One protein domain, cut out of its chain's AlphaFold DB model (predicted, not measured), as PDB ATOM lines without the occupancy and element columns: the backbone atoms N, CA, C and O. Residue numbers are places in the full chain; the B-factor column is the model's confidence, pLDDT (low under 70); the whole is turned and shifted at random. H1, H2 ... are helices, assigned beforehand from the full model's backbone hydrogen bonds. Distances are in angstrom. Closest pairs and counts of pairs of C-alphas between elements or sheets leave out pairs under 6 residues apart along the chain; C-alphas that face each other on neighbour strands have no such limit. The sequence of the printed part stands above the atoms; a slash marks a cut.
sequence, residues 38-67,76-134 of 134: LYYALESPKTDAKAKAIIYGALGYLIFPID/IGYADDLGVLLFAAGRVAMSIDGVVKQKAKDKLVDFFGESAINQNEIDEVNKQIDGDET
ATOM      1  N   LEU A  38      12.222  28.524 -25.319       98.50
ATOM      2  CA  LEU A  38      12.571  29.883 -25.742       98.50
ATOM      3  C   LEU A  38      12.073  30.190 -27.161       98.50
ATOM      4  O   LEU A  38      11.507  31.256 -27.396       98.50
ATOM      5  N   TYR A  39      12.238  29.251 -28.093       98.44
ATOM      6  CA  TYR A  39      11.770  29.396 -29.470       98.44
ATOM      7  C   TYR A  39      10.260  29.654 -29.528       98.44
ATOM      8  O   TYR A  39       9.826  30.644 -30.113       98.44
ATOM      9  N   TYR A  40       9.454  28.828 -28.858       98.50
ATOM     10  CA  TYR A  40       8.002  29.007 -28.827       98.50
ATOM     11  C   TYR A  40       7.564  30.205 -27.979       98.50
ATOM     12  O   TYR A  40       6.507  30.780 -28.247       98.50
ATOM     13  N   ALA A  41       8.378  30.656 -27.019       98.25
ATOM     14  CA  ALA A  41       8.122  31.907 -26.318       98.25
ATOM     15  C   ALA A  41       8.152  33.116 -27.270       98.25
ATOM     16  O   ALA A  41       7.430  34.077 -27.023       98.25
ATOM     17  N   LEU A  42       8.879  33.092 -28.396       98.19
ATOM     18  CA  LEU A  42       8.837  34.190 -29.382       98.19
ATOM     19  C   LEU A  42       7.440  34.415 -29.985       98.19
ATOM     20  O   LEU A  42       7.130  35.537 -30.394       98.19
ATOM     21  N   GLU A  43       6.613  33.367 -30.030       96.12
ATOM     22  CA  GLU A  43       5.235  33.404 -30.537       96.12
ATOM     23  C   GLU A  43       4.230  33.910 -29.492       96.12
ATOM     24  O   GLU A  43       3.093  34.239 -29.836       96.12
ATOM     25  N   SER A  44       4.621  33.967 -28.215       95.31
ATOM     26  CA  SER A  44       3.732  34.405 -27.143       95.31
ATOM     27  C   SER A  44       3.429  35.905 -27.265       95.31
ATOM     28  O   SER A  44       4.346  36.718 -27.419       95.31
ATOM     29  N   PRO A  45       2.156  36.327 -27.133       94.62
ATOM     30  CA  PRO A  45       1.793  37.745 -27.144       94.62
ATOM     31  C   PRO A  45       2.358  38.512 -25.938       94.62
ATOM     32  O   PRO A  45       2.366  39.740 -25.945       94.62
ATOM     33  N   LYS A  46       2.833  37.802 -24.906       94.06
ATOM     34  CA  LYS A  46       3.469  38.381 -23.714       94.06
ATOM     35  C   LYS A  46       4.943  38.742 -23.940       94.06
ATOM     36  O   LYS A  46       5.543  39.397 -23.089       94.06
ATOM     37  N   THR A  47       5.518  38.344 -25.073       97.38
ATOM     38  CA  THR A  47       6.945  38.514 -25.360       97.38
ATOM     39  C   THR A  47       7.212  39.877 -25.979       97.38
ATOM     40  O   THR A  47       7.094  40.078 -27.194       97.38
ATOM     41  N   ASP A  48       7.589  40.827 -25.127       97.44
ATOM     42  CA  ASP A  48       7.975  42.172 -25.542       97.44
ATOM     43  C   ASP A  48       9.326  42.201 -26.291       97.44
ATOM     44  O   ASP A  48      10.031  41.198 -26.434       97.44
ATOM     45  N   ALA A  49       9.711  43.373 -26.803       97.88
ATOM     46  CA  ALA A  49      10.945  43.521 -27.576       97.88
ATOM     47  C   ALA A  49      12.217  43.177 -26.776       97.88
ATOM     48  O   ALA A  49      13.182  42.670 -27.351       97.88
ATOM     49  N   LYS A  50      12.225  43.422 -25.457       97.31
ATOM     50  CA  LYS A  50      13.373  43.104 -24.596       97.31
ATOM     51  C   LYS A  50      13.490  41.597 -24.398       97.31
ATOM     52  O   LYS A  50      14.584  41.054 -24.536       97.31
ATOM     53  N   ALA A  51      12.373  40.920 -24.139       97.31
ATOM     54  CA  ALA A  51      12.311  39.469 -24.035       97.31
ATOM     55  C   ALA A  51      12.748  38.800 -25.346       97.31
ATOM     56  O   ALA A  51      13.578  37.895 -25.317       97.31
ATOM     57  N   LYS A  52      12.294  39.303 -26.505       98.19
ATOM     58  CA  LYS A  52      12.754  38.812 -27.816       98.19
ATOM     59  C   LYS A  52      14.263  38.942 -27.988       98.19
ATOM     60  O   LYS A  52      14.892  37.997 -28.444       98.19
ATOM     61  N   ALA A  53      14.855  40.074 -27.603       98.12
ATOM     62  CA  ALA A  53      16.303  40.262 -27.691       98.12
ATOM     63  C   ALA A  53      17.077  39.256 -26.819       98.12
ATOM     64  O   ALA A  53      18.069  38.695 -27.278       98.12
ATOM     65  N   ILE A  54      16.599  38.983 -25.599       97.69
ATOM     66  CA  ILE A  54      17.180  37.962 -24.710       97.69
ATOM     67  C   ILE A  54      17.082  36.573 -25.349       97.69
ATOM     68  O   ILE A  54      18.081  35.859 -25.418       97.69
ATOM     69  N   ILE A  55      15.899  36.211 -25.853       98.19
ATOM     70  CA  ILE A  55      15.663  34.918 -26.501       98.19
ATOM     71  C   ILE A  55      16.568  34.748 -27.724       98.19
ATOM     72  O   ILE A  55      17.247  33.731 -27.841       98.19
ATOM     73  N   TYR A  56      16.626  35.740 -28.617       97.75
ATOM     74  CA  TYR A  56      17.496  35.682 -29.791       97.75
ATOM     75  C   TYR A  56      18.977  35.628 -29.420       97.75
ATOM     76  O   TYR A  56      19.729  34.947 -30.105       97.75
ATOM     77  N   GLY A  57      19.397  36.293 -28.341       94.62
ATOM     78  CA  GLY A  57      20.763  36.183 -27.832       94.62
ATOM     79  C   GLY A  57      21.104  34.759 -27.393       94.62
ATOM     80  O   GLY A  57      22.135  34.232 -27.794       94.62
ATOM     81  N   ALA A  58      20.218  34.113 -26.629       94.50
ATOM     82  CA  ALA A  58      20.430  32.753 -26.132       94.50
ATOM     83  C   ALA A  58      20.335  31.686 -27.237       94.50
ATOM     84  O   ALA A  58      21.196  30.817 -27.330       94.50
ATOM     85  N   LEU A  59      19.323  31.769 -28.107       95.12
ATOM     86  CA  LEU A  59      19.204  30.874 -29.263       95.12
ATOM     87  C   LEU A  59      20.330  31.109 -30.270       95.12
ATOM     88  O   LEU A  59      20.825  30.160 -30.864       95.12
ATOM     89  N   GLY A  60      20.734  32.370 -30.439       92.56
ATOM     90  CA  GLY A  60      21.892  32.758 -31.225       92.56
ATOM     91  C   GLY A  60      23.151  32.101 -30.683       92.56
ATOM     92  O   GLY A  60      23.826  31.445 -31.455       92.56
ATOM     93  N   TYR A  61      23.417  32.198 -29.377       86.81
ATOM     94  CA  TYR A  61      24.551  31.534 -28.725       86.81
ATOM     95  C   TYR A  61      24.566  30.022 -28.989       86.81
ATOM     96  O   TYR A  61      25.573  29.517 -29.469       86.81
ATOM     97  N   LEU A  62      23.426  29.345 -28.803       86.75
ATOM     98  CA  LEU A  62      23.283  27.897 -29.012       86.75
ATOM     99  C   LEU A  62      23.645  27.430 -30.436       86.75
ATOM    100  O   LEU A  62      24.099  26.304 -30.619       86.75
ATOM    101  N   ILE A  63      23.394  28.253 -31.460       84.81
ATOM    102  CA  ILE A  63      23.673  27.900 -32.867       84.81
ATOM    103  C   ILE A  63      24.894  28.627 -33.441       84.81
ATOM    104  O   ILE A  63      25.270  28.374 -34.589       84.81
ATOM    105  N   PHE A  64      25.471  29.578 -32.704       77.50
ATOM    106  CA  PHE A  64      26.580  30.385 -33.189       77.50
ATOM    107  C   PHE A  64      27.847  29.526 -33.200       77.50
ATOM    108  O   PHE A  64      28.147  28.857 -32.212       77.50
ATOM    109  N   PRO A  65      28.625  29.535 -34.293       60.69
ATOM    110  CA  PRO A  65      29.870  28.786 -34.366       60.69
ATOM    111  C   PRO A  65      30.937  29.426 -33.455       60.69
ATOM    112  O   PRO A  65      31.742  30.238 -33.906       60.69
ATOM    113  N   ILE A  66      30.959  29.057 -32.167       53.44
ATOM    114  CA  ILE A  66      32.040  29.382 -31.211       53.44
ATOM    115  C   ILE A  66      33.215  28.384 -31.316       53.44
ATOM    116  O   ILE A  66      34.194  28.515 -30.599       53.44
ATOM    117  N   ASP A  67      33.259  27.496 -32.314       51.47
ATOM    118  CA  ASP A  67      34.502  26.777 -32.679       51.47
ATOM    119  C   ASP A  67      35.573  27.692 -33.342       51.47
ATOM    120  O   ASP A  67      36.564  27.222 -33.900       51.47
ATOM    121  N   ILE A  76      33.171  19.357 -23.386       51.06
ATOM    122  CA  ILE A  76      32.312  19.966 -22.333       51.06
ATOM    123  C   ILE A  76      31.769  21.338 -22.771       51.06
ATOM    124  O   ILE A  76      32.213  22.356 -22.262       51.06
ATOM    125  N   GLY A  77      30.828  21.350 -23.723       54.69
ATOM    126  CA  GLY A  77      30.150  22.566 -24.227       54.69
ATOM    127  C   GLY A  77      28.614  22.532 -24.139       54.69
ATOM    128  O   GLY A  77      27.934  23.363 -24.713       54.69
ATOM    129  N   TYR A  78      28.033  21.532 -23.463       59.53
ATOM    130  CA  TYR A  78      26.570  21.428 -23.315       59.53
ATOM    131  C   TYR A  78      26.051  22.002 -21.991       59.53
ATOM    132  O   TYR A  78      24.854  22.249 -21.844       59.53
ATOM    133  N   ALA A  79      26.926  22.156 -20.994       71.81
ATOM    134  CA  ALA A  79      26.543  22.622 -19.662       71.81
ATOM    135  C   ALA A  79      26.434  24.155 -19.601       71.81
ATOM    136  O   ALA A  79      25.526  24.685 -18.965       71.81
ATOM    137  N   ASP A  80      27.340  24.849 -20.284       79.31
ATOM    138  CA  ASP A  80      27.326  26.285 -20.563       79.31
ATOM    139  C   ASP A  80      26.155  26.676 -21.469       79.31
ATOM    140  O   ASP A  80      25.395  27.567 -21.087       79.31
ATOM    141  N   ASP A  81      25.921  25.955 -22.572       83.25
ATOM    142  CA  ASP A  81      24.733  26.150 -23.418       83.25
ATOM    143  C   ASP A  81      23.439  26.023 -22.608       83.25
ATOM    144  O   ASP A  81      22.593  26.923 -22.610       83.25
ATOM    145  N   LEU A  82      23.288  24.931 -21.848       89.69
ATOM    146  CA  LEU A  82      22.122  24.729 -20.992       89.69
ATOM    147  C   LEU A  82      21.983  25.856 -19.960       89.69
ATOM    148  O   LEU A  82      20.879  26.354 -19.748       89.69
ATOM    149  N   GLY A  83      23.085  26.291 -19.348       90.44
ATOM    150  CA  GLY A  83      23.093  27.409 -18.407       90.44
ATOM    151  C   GLY A  83      22.594  28.716 -19.030       90.44
ATOM    152  O   GLY A  83      21.754  29.393 -18.434       90.44
ATOM    153  N   VAL A  84      23.047  29.051 -20.242       92.31
ATOM    154  CA  VAL A  84      22.602  30.243 -20.985       92.31
ATOM    155  C   VAL A  84      21.114  30.154 -21.328       92.31
ATOM    156  O   VAL A  84      20.380  31.127 -21.126       92.31
ATOM    157  N   LEU A  85      20.646  28.994 -21.797       95.62
ATOM    158  CA  LEU A  85      19.234  28.780 -22.126       95.62
ATOM    159  C   LEU A  85      18.342  28.900 -20.885       95.62
ATOM    160  O   LEU A  85      17.331  29.598 -20.929       95.62
ATOM    161  N   LEU A  86      18.718  28.269 -19.769       95.00
ATOM    162  CA  LEU A  86      17.947  28.310 -18.523       95.00
ATOM    163  C   LEU A  86      17.942  29.710 -17.906       95.00
ATOM    164  O   LEU A  86      16.890  30.189 -17.479       95.00
ATOM    165  N   PHE A  87      19.078  30.413 -17.941       94.06
ATOM    166  CA  PHE A  87      19.146  31.812 -17.533       94.06
ATOM    167  C   PHE A  87      18.186  32.674 -18.358       94.06
ATOM    168  O   PHE A  87      17.368  33.403 -17.793       94.06
ATOM    169  N   ALA A  88      18.235  32.574 -19.688       96.81
ATOM    170  CA  ALA A  88      17.327  33.310 -20.559       96.81
ATOM    171  C   ALA A  88      15.861  32.956 -20.280       96.81
ATOM    172  O   ALA A  88      15.034  33.863 -20.181       96.81
ATOM    173  N   ALA A  89      15.557  31.668 -20.088       97.25
ATOM    174  CA  ALA A  89      14.209  31.182 -19.821       97.25
ATOM    175  C   ALA A  89      13.648  31.757 -18.513       97.25
ATOM    176  O   ALA A  89      12.539  32.285 -18.520       97.25
ATOM    177  N   GLY A  90      14.438  31.793 -17.435       95.94
ATOM    178  CA  GLY A  90      14.047  32.462 -16.189       95.94
ATOM    179  C   GLY A  90      13.813  33.969 -16.368       95.94
ATOM    180  O   GLY A  90      12.855  34.532 -15.838       95.94
ATOM    181  N   ARG A  91      14.628  34.654 -17.186       96.38
ATOM    182  CA  ARG A  91      14.454  36.097 -17.460       96.38
ATOM    183  C   ARG A  91      13.190  36.413 -18.258       96.38
ATOM    184  O   ARG A  91      12.714  37.547 -18.170       96.38
ATOM    185  N   VAL A  92      12.661  35.446 -19.005       96.88
ATOM    186  CA  VAL A  92      11.445  35.584 -19.819       96.88
ATOM    187  C   VAL A  92      10.304  34.676 -19.350       96.88
ATOM    188  O   VAL A  92       9.359  34.470 -20.103       96.88
ATOM    189  N   ALA A  93      10.336  34.184 -18.106       96.12
ATOM    190  CA  ALA A  93       9.379  33.206 -17.576       96.12
ATOM    191  C   ALA A  93       7.906  33.617 -17.760       96.12
ATOM    192  O   ALA A  93       7.069  32.797 -18.119       96.12
ATOM    193  N   MET A  94       7.587  34.913 -17.650       94.62
ATOM    194  CA  MET A  94       6.230  35.436 -17.900       94.62
ATOM    195  C   MET A  94       5.713  35.186 -19.331       94.62
ATOM    196  O   MET A  94       4.504  35.220 -19.569       94.62
ATOM    197  N   SER A  95       6.618  34.960 -20.285       96.62
ATOM    198  CA  SER A  95       6.316  34.625 -21.682       96.62
ATOM    199  C   SER A  95       6.181  33.119 -21.924       96.62
ATOM    200  O   SER A  95       5.717  32.726 -22.994       96.62
ATOM    201  N   ILE A  96       6.559  32.287 -20.948       97.44
ATOM    202  CA  ILE A  96       6.572  30.823 -21.015       97.44
ATOM    203  C   ILE A  96       5.384  30.285 -20.209       97.44
ATOM    204  O   ILE A  96       5.491  29.963 -19.030       97.44
ATOM    205  N   ASP A  97       4.221  30.197 -20.848       95.62
ATOM    206  CA  ASP A  97       3.037  29.594 -20.239       95.62
ATOM    207  C   ASP A  97       2.868  28.114 -20.626       95.62
ATOM    208  O   ASP A  97       3.703  27.513 -21.306       95.62
ATOM    209  N   GLY A  98       1.771  27.501 -20.168       96.25
ATOM    210  CA  GLY A  98       1.476  26.098 -20.456       96.25
ATOM    211  C   GLY A  98       1.387  25.781 -21.952       96.25
ATOM    212  O   GLY A  98       1.746  24.678 -22.351       96.25
ATOM    213  N   VAL A  99       0.985  26.742 -22.795       97.25
ATOM    214  CA  VAL A  99       0.912  26.538 -24.252       97.25
ATOM    215  C   VAL A  99       2.316  26.445 -24.843       97.25
ATOM    216  O   VAL A  99       2.580  25.562 -25.660       97.25
ATOM    217  N   VAL A 100       3.233  27.310 -24.404       98.19
ATOM    218  CA  VAL A 100       4.646  27.267 -24.813       98.19
ATOM    219  C   VAL A 100       5.296  25.951 -24.381       98.19
ATOM    220  O   VAL A 100       5.899  25.269 -25.211       98.19
ATOM    221  N   LYS A 101       5.122  25.557 -23.111       97.94
ATOM    222  CA  LYS A 101       5.666  24.298 -22.570       97.94
ATOM    223  C   LYS A 101       5.129  23.078 -23.323       97.94
ATOM    224  O   LYS A 101       5.897  22.177 -23.654       97.94
ATOM    225  N   GLN A 102       3.836  23.067 -23.653       97.81
ATOM    226  CA  GLN A 102       3.235  21.969 -24.408       97.81
ATOM    227  C   GLN A 102       3.797  21.882 -25.831       97.81
ATOM    228  O   GLN A 102       4.250  20.812 -26.222       97.81
ATOM    229  N   LYS A 103       3.875  22.999 -26.571       98.38
ATOM    230  CA  LYS A 103       4.493  23.020 -27.912       98.38
ATOM    231  C   LYS A 103       5.942  22.528 -27.884       98.38
ATOM    232  O   LYS A 103       6.350  21.756 -28.750       98.38
ATOM    233  N   ALA A 104       6.711  22.953 -26.879       98.19
ATOM    234  CA  ALA A 104       8.085  22.506 -26.696       98.19
ATOM    235  C   ALA A 104       8.160  20.997 -26.430       98.19
ATOM    236  O   ALA A 104       8.984  20.312 -27.033       98.19
ATOM    237  N   LYS A 105       7.274  20.460 -25.583       97.56
ATOM    238  CA  LYS A 105       7.196  19.024 -25.295       97.56
ATOM    239  C   LYS A 105       6.785  18.210 -26.522       97.56
ATOM    240  O   LYS A 105       7.425  17.202 -26.800       97.56
ATOM    241  N   ASP A 106       5.780  18.656 -27.268       97.94
ATOM    242  CA  ASP A 106       5.323  17.979 -28.487       97.94
ATOM    243  C   ASP A 106       6.460  17.903 -29.510       97.94
ATOM    244  O   ASP A 106       6.774  16.834 -30.034       97.94
ATOM    245  N   LYS A 107       7.177  19.015 -29.713       98.12
ATOM    246  CA  LYS A 107       8.310  19.036 -30.636       98.12
ATOM    247  C   LYS A 107       9.497  18.199 -30.151       98.12
ATOM    248  O   LYS A 107      10.228  17.634 -30.962       98.12
ATOM    249  N   LEU A 108       9.684  18.089 -28.838       96.56
ATOM    250  CA  LEU A 108      10.686  17.208 -28.241       96.56
ATOM    251  C   LEU A 108      10.355  15.729 -28.499       96.56
ATOM    252  O   LEU A 108      11.252  14.956 -28.839       96.56
ATOM    253  N   VAL A 109       9.077  15.347 -28.382       96.56
ATOM    254  CA  VAL A 109       8.583  14.001 -28.724       96.56
ATOM    255  C   VAL A 109       8.821  13.701 -30.203       96.56
ATOM    256  O   VAL A 109       9.317  12.620 -30.509       96.56
ATOM    257  N   ASP A 110       8.562  14.652 -31.106       97.00
ATOM    258  CA  ASP A 110       8.850  14.483 -32.539       97.00
ATOM    259  C   ASP A 110      10.330  14.159 -32.812       97.00
ATOM    260  O   ASP A 110      10.642  13.408 -33.736       97.00
ATOM    261  N   PHE A 111      11.255  14.737 -32.038       93.88
ATOM    262  CA  PHE A 111      12.698  14.573 -32.247       93.88
ATOM    263  C   PHE A 111      13.270  13.302 -31.624       93.88
ATOM    264  O   PHE A 111      14.088  12.628 -32.248       93.88
ATOM    265  N   PHE A 112      12.876  12.985 -30.392       92.31
ATOM    266  CA  PHE A 112      13.478  11.891 -29.625       92.31
ATOM    267  C   PHE A 112      12.613  10.626 -29.590       92.31
ATOM    268  O   PHE A 112      13.105   9.554 -29.231       92.31
ATOM    269  N   GLY A 113      11.345  10.731 -29.984       94.06
ATOM    270  CA  GLY A 113      10.342   9.691 -29.809       94.06
ATOM    271  C   GLY A 113       9.857   9.597 -28.363       94.06
ATOM    272  O   GLY A 113      10.594   9.850 -27.409       94.06
ATOM    273  N   GLU A 114       8.607   9.172 -28.188       92.75
ATOM    274  CA  GLU A 114       7.944   9.108 -26.879       92.75
ATOM    275  C   GLU A 114       8.712   8.242 -25.864       92.75
ATOM    276  O   GLU A 114       8.854   8.617 -24.703       92.75
ATOM    277  N   SER A 115       9.310   7.134 -26.313       90.50
ATOM    278  CA  SER A 115      10.067   6.209 -25.456       90.50
ATOM    279  C   SER A 115      11.364   6.782 -24.878       90.50
ATOM    280  O   SER A 115      11.908   6.219 -23.929       90.50
ATOM    281  N   ALA A 116      11.909   7.841 -25.482       87.81
ATOM    282  CA  ALA A 116      13.125   8.486 -25.000       87.81
ATOM    283  C   ALA A 116      12.827   9.620 -24.013       87.81
ATOM    284  O   ALA A 116      13.729  10.015 -23.277       87.81
ATOM    285  N   ILE A 117      11.589  10.127 -23.979       92.25
ATOM    286  CA  ILE A 117      11.207  11.239 -23.114       92.25
ATOM    287  C   ILE A 117      11.228  10.804 -21.650       92.25
ATOM    288  O   ILE A 117      10.617   9.815 -21.251       92.25
ATOM    289  N   ASN A 118      11.909  11.599 -20.830       92.31
ATOM    290  CA  ASN A 118      11.922  11.458 -19.385       92.31
ATOM    291  C   ASN A 118      11.275  12.698 -18.763       92.31
ATOM    292  O   ASN A 118      11.836  13.791 -18.835       92.31
ATOM    293  N   GLN A 119      10.107  12.515 -18.143       92.94
ATOM    294  CA  GLN A 119       9.347  13.611 -17.543       92.94
ATOM    295  C   GLN A 119      10.143  14.335 -16.446       92.94
ATOM    296  O   GLN A 119      10.051  15.552 -16.361       92.94
ATOM    297  N   ASN A 120      11.013  13.637 -15.707       94.19
ATOM    298  CA  ASN A 120      11.840  14.268 -14.675       94.19
ATOM    299  C   ASN A 120      12.790  15.327 -15.261       94.19
ATOM    300  O   ASN A 120      12.986  16.372 -14.656       94.19
ATOM    301  N   GLU A 121      13.361  15.088 -16.449       93.75
ATOM    302  CA  GLU A 121      14.272  16.053 -17.087       93.75
ATOM    303  C   GLU A 121      13.519  17.322 -17.519       93.75
ATOM    304  O   GLU A 121      14.043  18.427 -17.401       93.75
ATOM    305  N   ILE A 122      12.277  17.160 -17.992       95.56
ATOM    306  CA  ILE A 122      11.379  18.263 -18.359       95.56
ATOM    307  C   ILE A 122      10.954  19.044 -17.112       95.56
ATOM    308  O   ILE A 122      10.973  20.275 -17.117       95.56
ATOM    309  N   ASP A 123      10.586  18.340 -16.044       95.56
ATOM    310  CA  ASP A 123      10.146  18.940 -14.786       95.56
ATOM    311  C   ASP A 123      11.273  19.729 -14.119       95.56
ATOM    312  O   ASP A 123      11.036  20.825 -13.618       95.56
ATOM    313  N   GLU A 124      12.512  19.234 -14.175       94.25
ATOM    314  CA  GLU A 124      13.685  19.967 -13.695       94.25
ATOM    315  C   GLU A 124      13.894  21.290 -14.446       94.25
ATOM    316  O   GLU A 124      14.194  22.304 -13.816       94.25
ATOM    317  N   VAL A 125      13.699  21.312 -15.771       95.31
ATOM    318  CA  VAL A 125      13.762  22.558 -16.556       95.31
ATOM    319  C   VAL A 125      12.608  23.489 -16.187       95.31
ATOM    320  O   VAL A 125      12.837  24.663 -15.909       95.31
ATOM    321  N   ASN A 126      11.375  22.977 -16.137       96.25
ATOM    322  CA  ASN A 126      10.198  23.777 -15.783       96.25
ATOM    323  C   ASN A 126      10.338  24.407 -14.396       96.25
ATOM    324  O   ASN A 126      10.059  25.590 -14.239       96.25
ATOM    325  N   LYS A 127      10.844  23.645 -13.423       94.50
ATOM    326  CA  LYS A 127      11.106  24.120 -12.067       94.50
ATOM    327  C   LYS A 127      12.069  25.311 -12.049       94.50
ATOM    328  O   LYS A 127      11.842  26.268 -11.320       94.50
ATOM    329  N   GLN A 128      13.123  25.283 -12.864       91.06
ATOM    330  CA  GLN A 128      14.040  26.423 -12.963       91.06
ATOM    331  C   GLN A 128      13.400  27.652 -13.619       91.06
ATOM    332  O   GLN A 128      13.725  28.777 -13.247       91.06
ATOM    333  N   ILE A 129      12.497  27.449 -14.581       92.69
ATOM    334  CA  ILE A 129      11.788  28.537 -15.271       92.69
ATOM    335  C   ILE A 129      10.767  29.201 -14.350       92.69
ATOM    336  O   ILE A 129      10.695  30.427 -14.300       92.69
ATOM    337  N   ASP A 130       9.985  28.393 -13.635       90.44
ATOM    338  CA  ASP A 130       8.913  28.869 -12.759       90.44
ATOM    339  C   ASP A 130       9.464  29.538 -11.485       90.44
ATOM    340  O   ASP A 130       8.749  30.281 -10.814       90.44
ATOM    341  N   GLY A 131      10.759  29.343 -11.216       76.69
ATOM    342  CA  GLY A 131      11.417  29.722  -9.978       76.69
ATOM    343  C   GLY A 131      11.184  28.658  -8.908       76.69
ATOM    344  O   GLY A 131      10.110  28.068  -8.811       76.69
ATOM    345  N   ASP A 132      12.203  28.403  -8.089       52.78
ATOM    346  CA  ASP A 132      11.979  27.735  -6.812       52.78
ATOM    347  C   ASP A 132      11.006  28.620  -6.012       52.78
ATOM    348  O   ASP A 132      11.352  29.740  -5.635       52.78
ATOM    349  N   GLU A 133       9.778  28.152  -5.777       42.59
ATOM    350  CA  GLU A 133       8.964  28.658  -4.671       42.59
ATOM    351  C   GLU A 133       9.717  28.324  -3.370       42.59
ATOM    352  O   GLU A 133       9.521  27.266  -2.770       42.59
ATOM    353  N   THR A 134      10.654  29.188  -2.978       36.28
ATOM    354  CA  THR A 134      11.321  29.189  -1.667       36.28
ATOM    355  C   THR A 134      10.995  30.461  -0.922       36.28
ATOM    356  O   THR A 134      11.179  31.542  -1.531       36.28
TER     357      THR A 134
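This is residues 38 to 67 and 76 to 134 of the 134 residues of a protein of Cohnella sp. G13 (UniProt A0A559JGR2). The helices form two layers: H2 and H4 with the short H1 between them in one, and H3 and the C-terminal H5 in the other, with H2 and H3 packed side by side in opposite ways across the layers and H4 and H5 only near each other, a looser match. Within the second layer residues 86 to 90 of H3 meet residues 125 to 130 of H5, and in the first H1 touches both H2 and H4. The printed part has 89 residues with five named helices, in the order H1 to H5, and no named strand; its class is all helix. The whole is compact, with a radius of gyration of the C-alphas of 13.3 A, and the C-alphas span 37 by 34 by 29 A.

H1, residues 38 to 41, begins at C-alpha 38 (12.571, 29.883, -25.742) and is 4.9 A long. H2, residues 49 to 63, measures 20.8 A. H3, residues 78 to 91, measures 19.9 A and starts at C-alpha 78 (26.570, 21.428, -23.315). H4, residues 98 to 112, measures 20.7 A. H5, residues 119 to 130, measures 16.0 A and ends at C-alpha 130 (8.913, 28.869, -12.759).

H1 touches residues 55 to 59 of H2, the closest C-alphas being those of Leu 38 and Ile 55, 6.0 A apart. It touches residues 100 to 104 of H4, closest at the C-alphas of Tyr 40 and Val 100, 5.5 A. H1 and H3 only just touch, with 3 pairs of C-alphas within 8 A, the closest those of Leu 38 and Ala 89, 6.3 A. H2 and H3 touch at a shallow tilt of 8 degrees, opposite ways; their closest C-alphas, of Ala 58 and Leu 85, are 5.8 A apart. Residues 86 to 90 of H3 touch residues 125 to 130 of H5 at a steep tilt of 46 degrees, the same way, closest at the C-alphas of Gly 90 and Ile 129, 4.6 A. H4 and H5 are near each other, with closest C-alphas 8.1 A apart. H2 is apart from H4 and H5. In H2, H3, H4 and H5 every O i to N i+4 pair is within hydrogen-bond range; H1 is too short for such a pair, and its 1 pair of O i and N i+3 is within range.

The C-alphas farthest apart, those of Asp 67 and Thr 134, are 38.8 A from each other. Residues 68 to 75 are not printed, and C-alphas 67 and 76 are 12.6 A apart across this cut, which falls in the link from H2 to H3. The links H1 to H2, H3 to H4 and H4 to H5 are short. The mean pLDDT of the printed part is 89.7; residues 65 to 67, 76 to 78 and 132 to 134 are under 70.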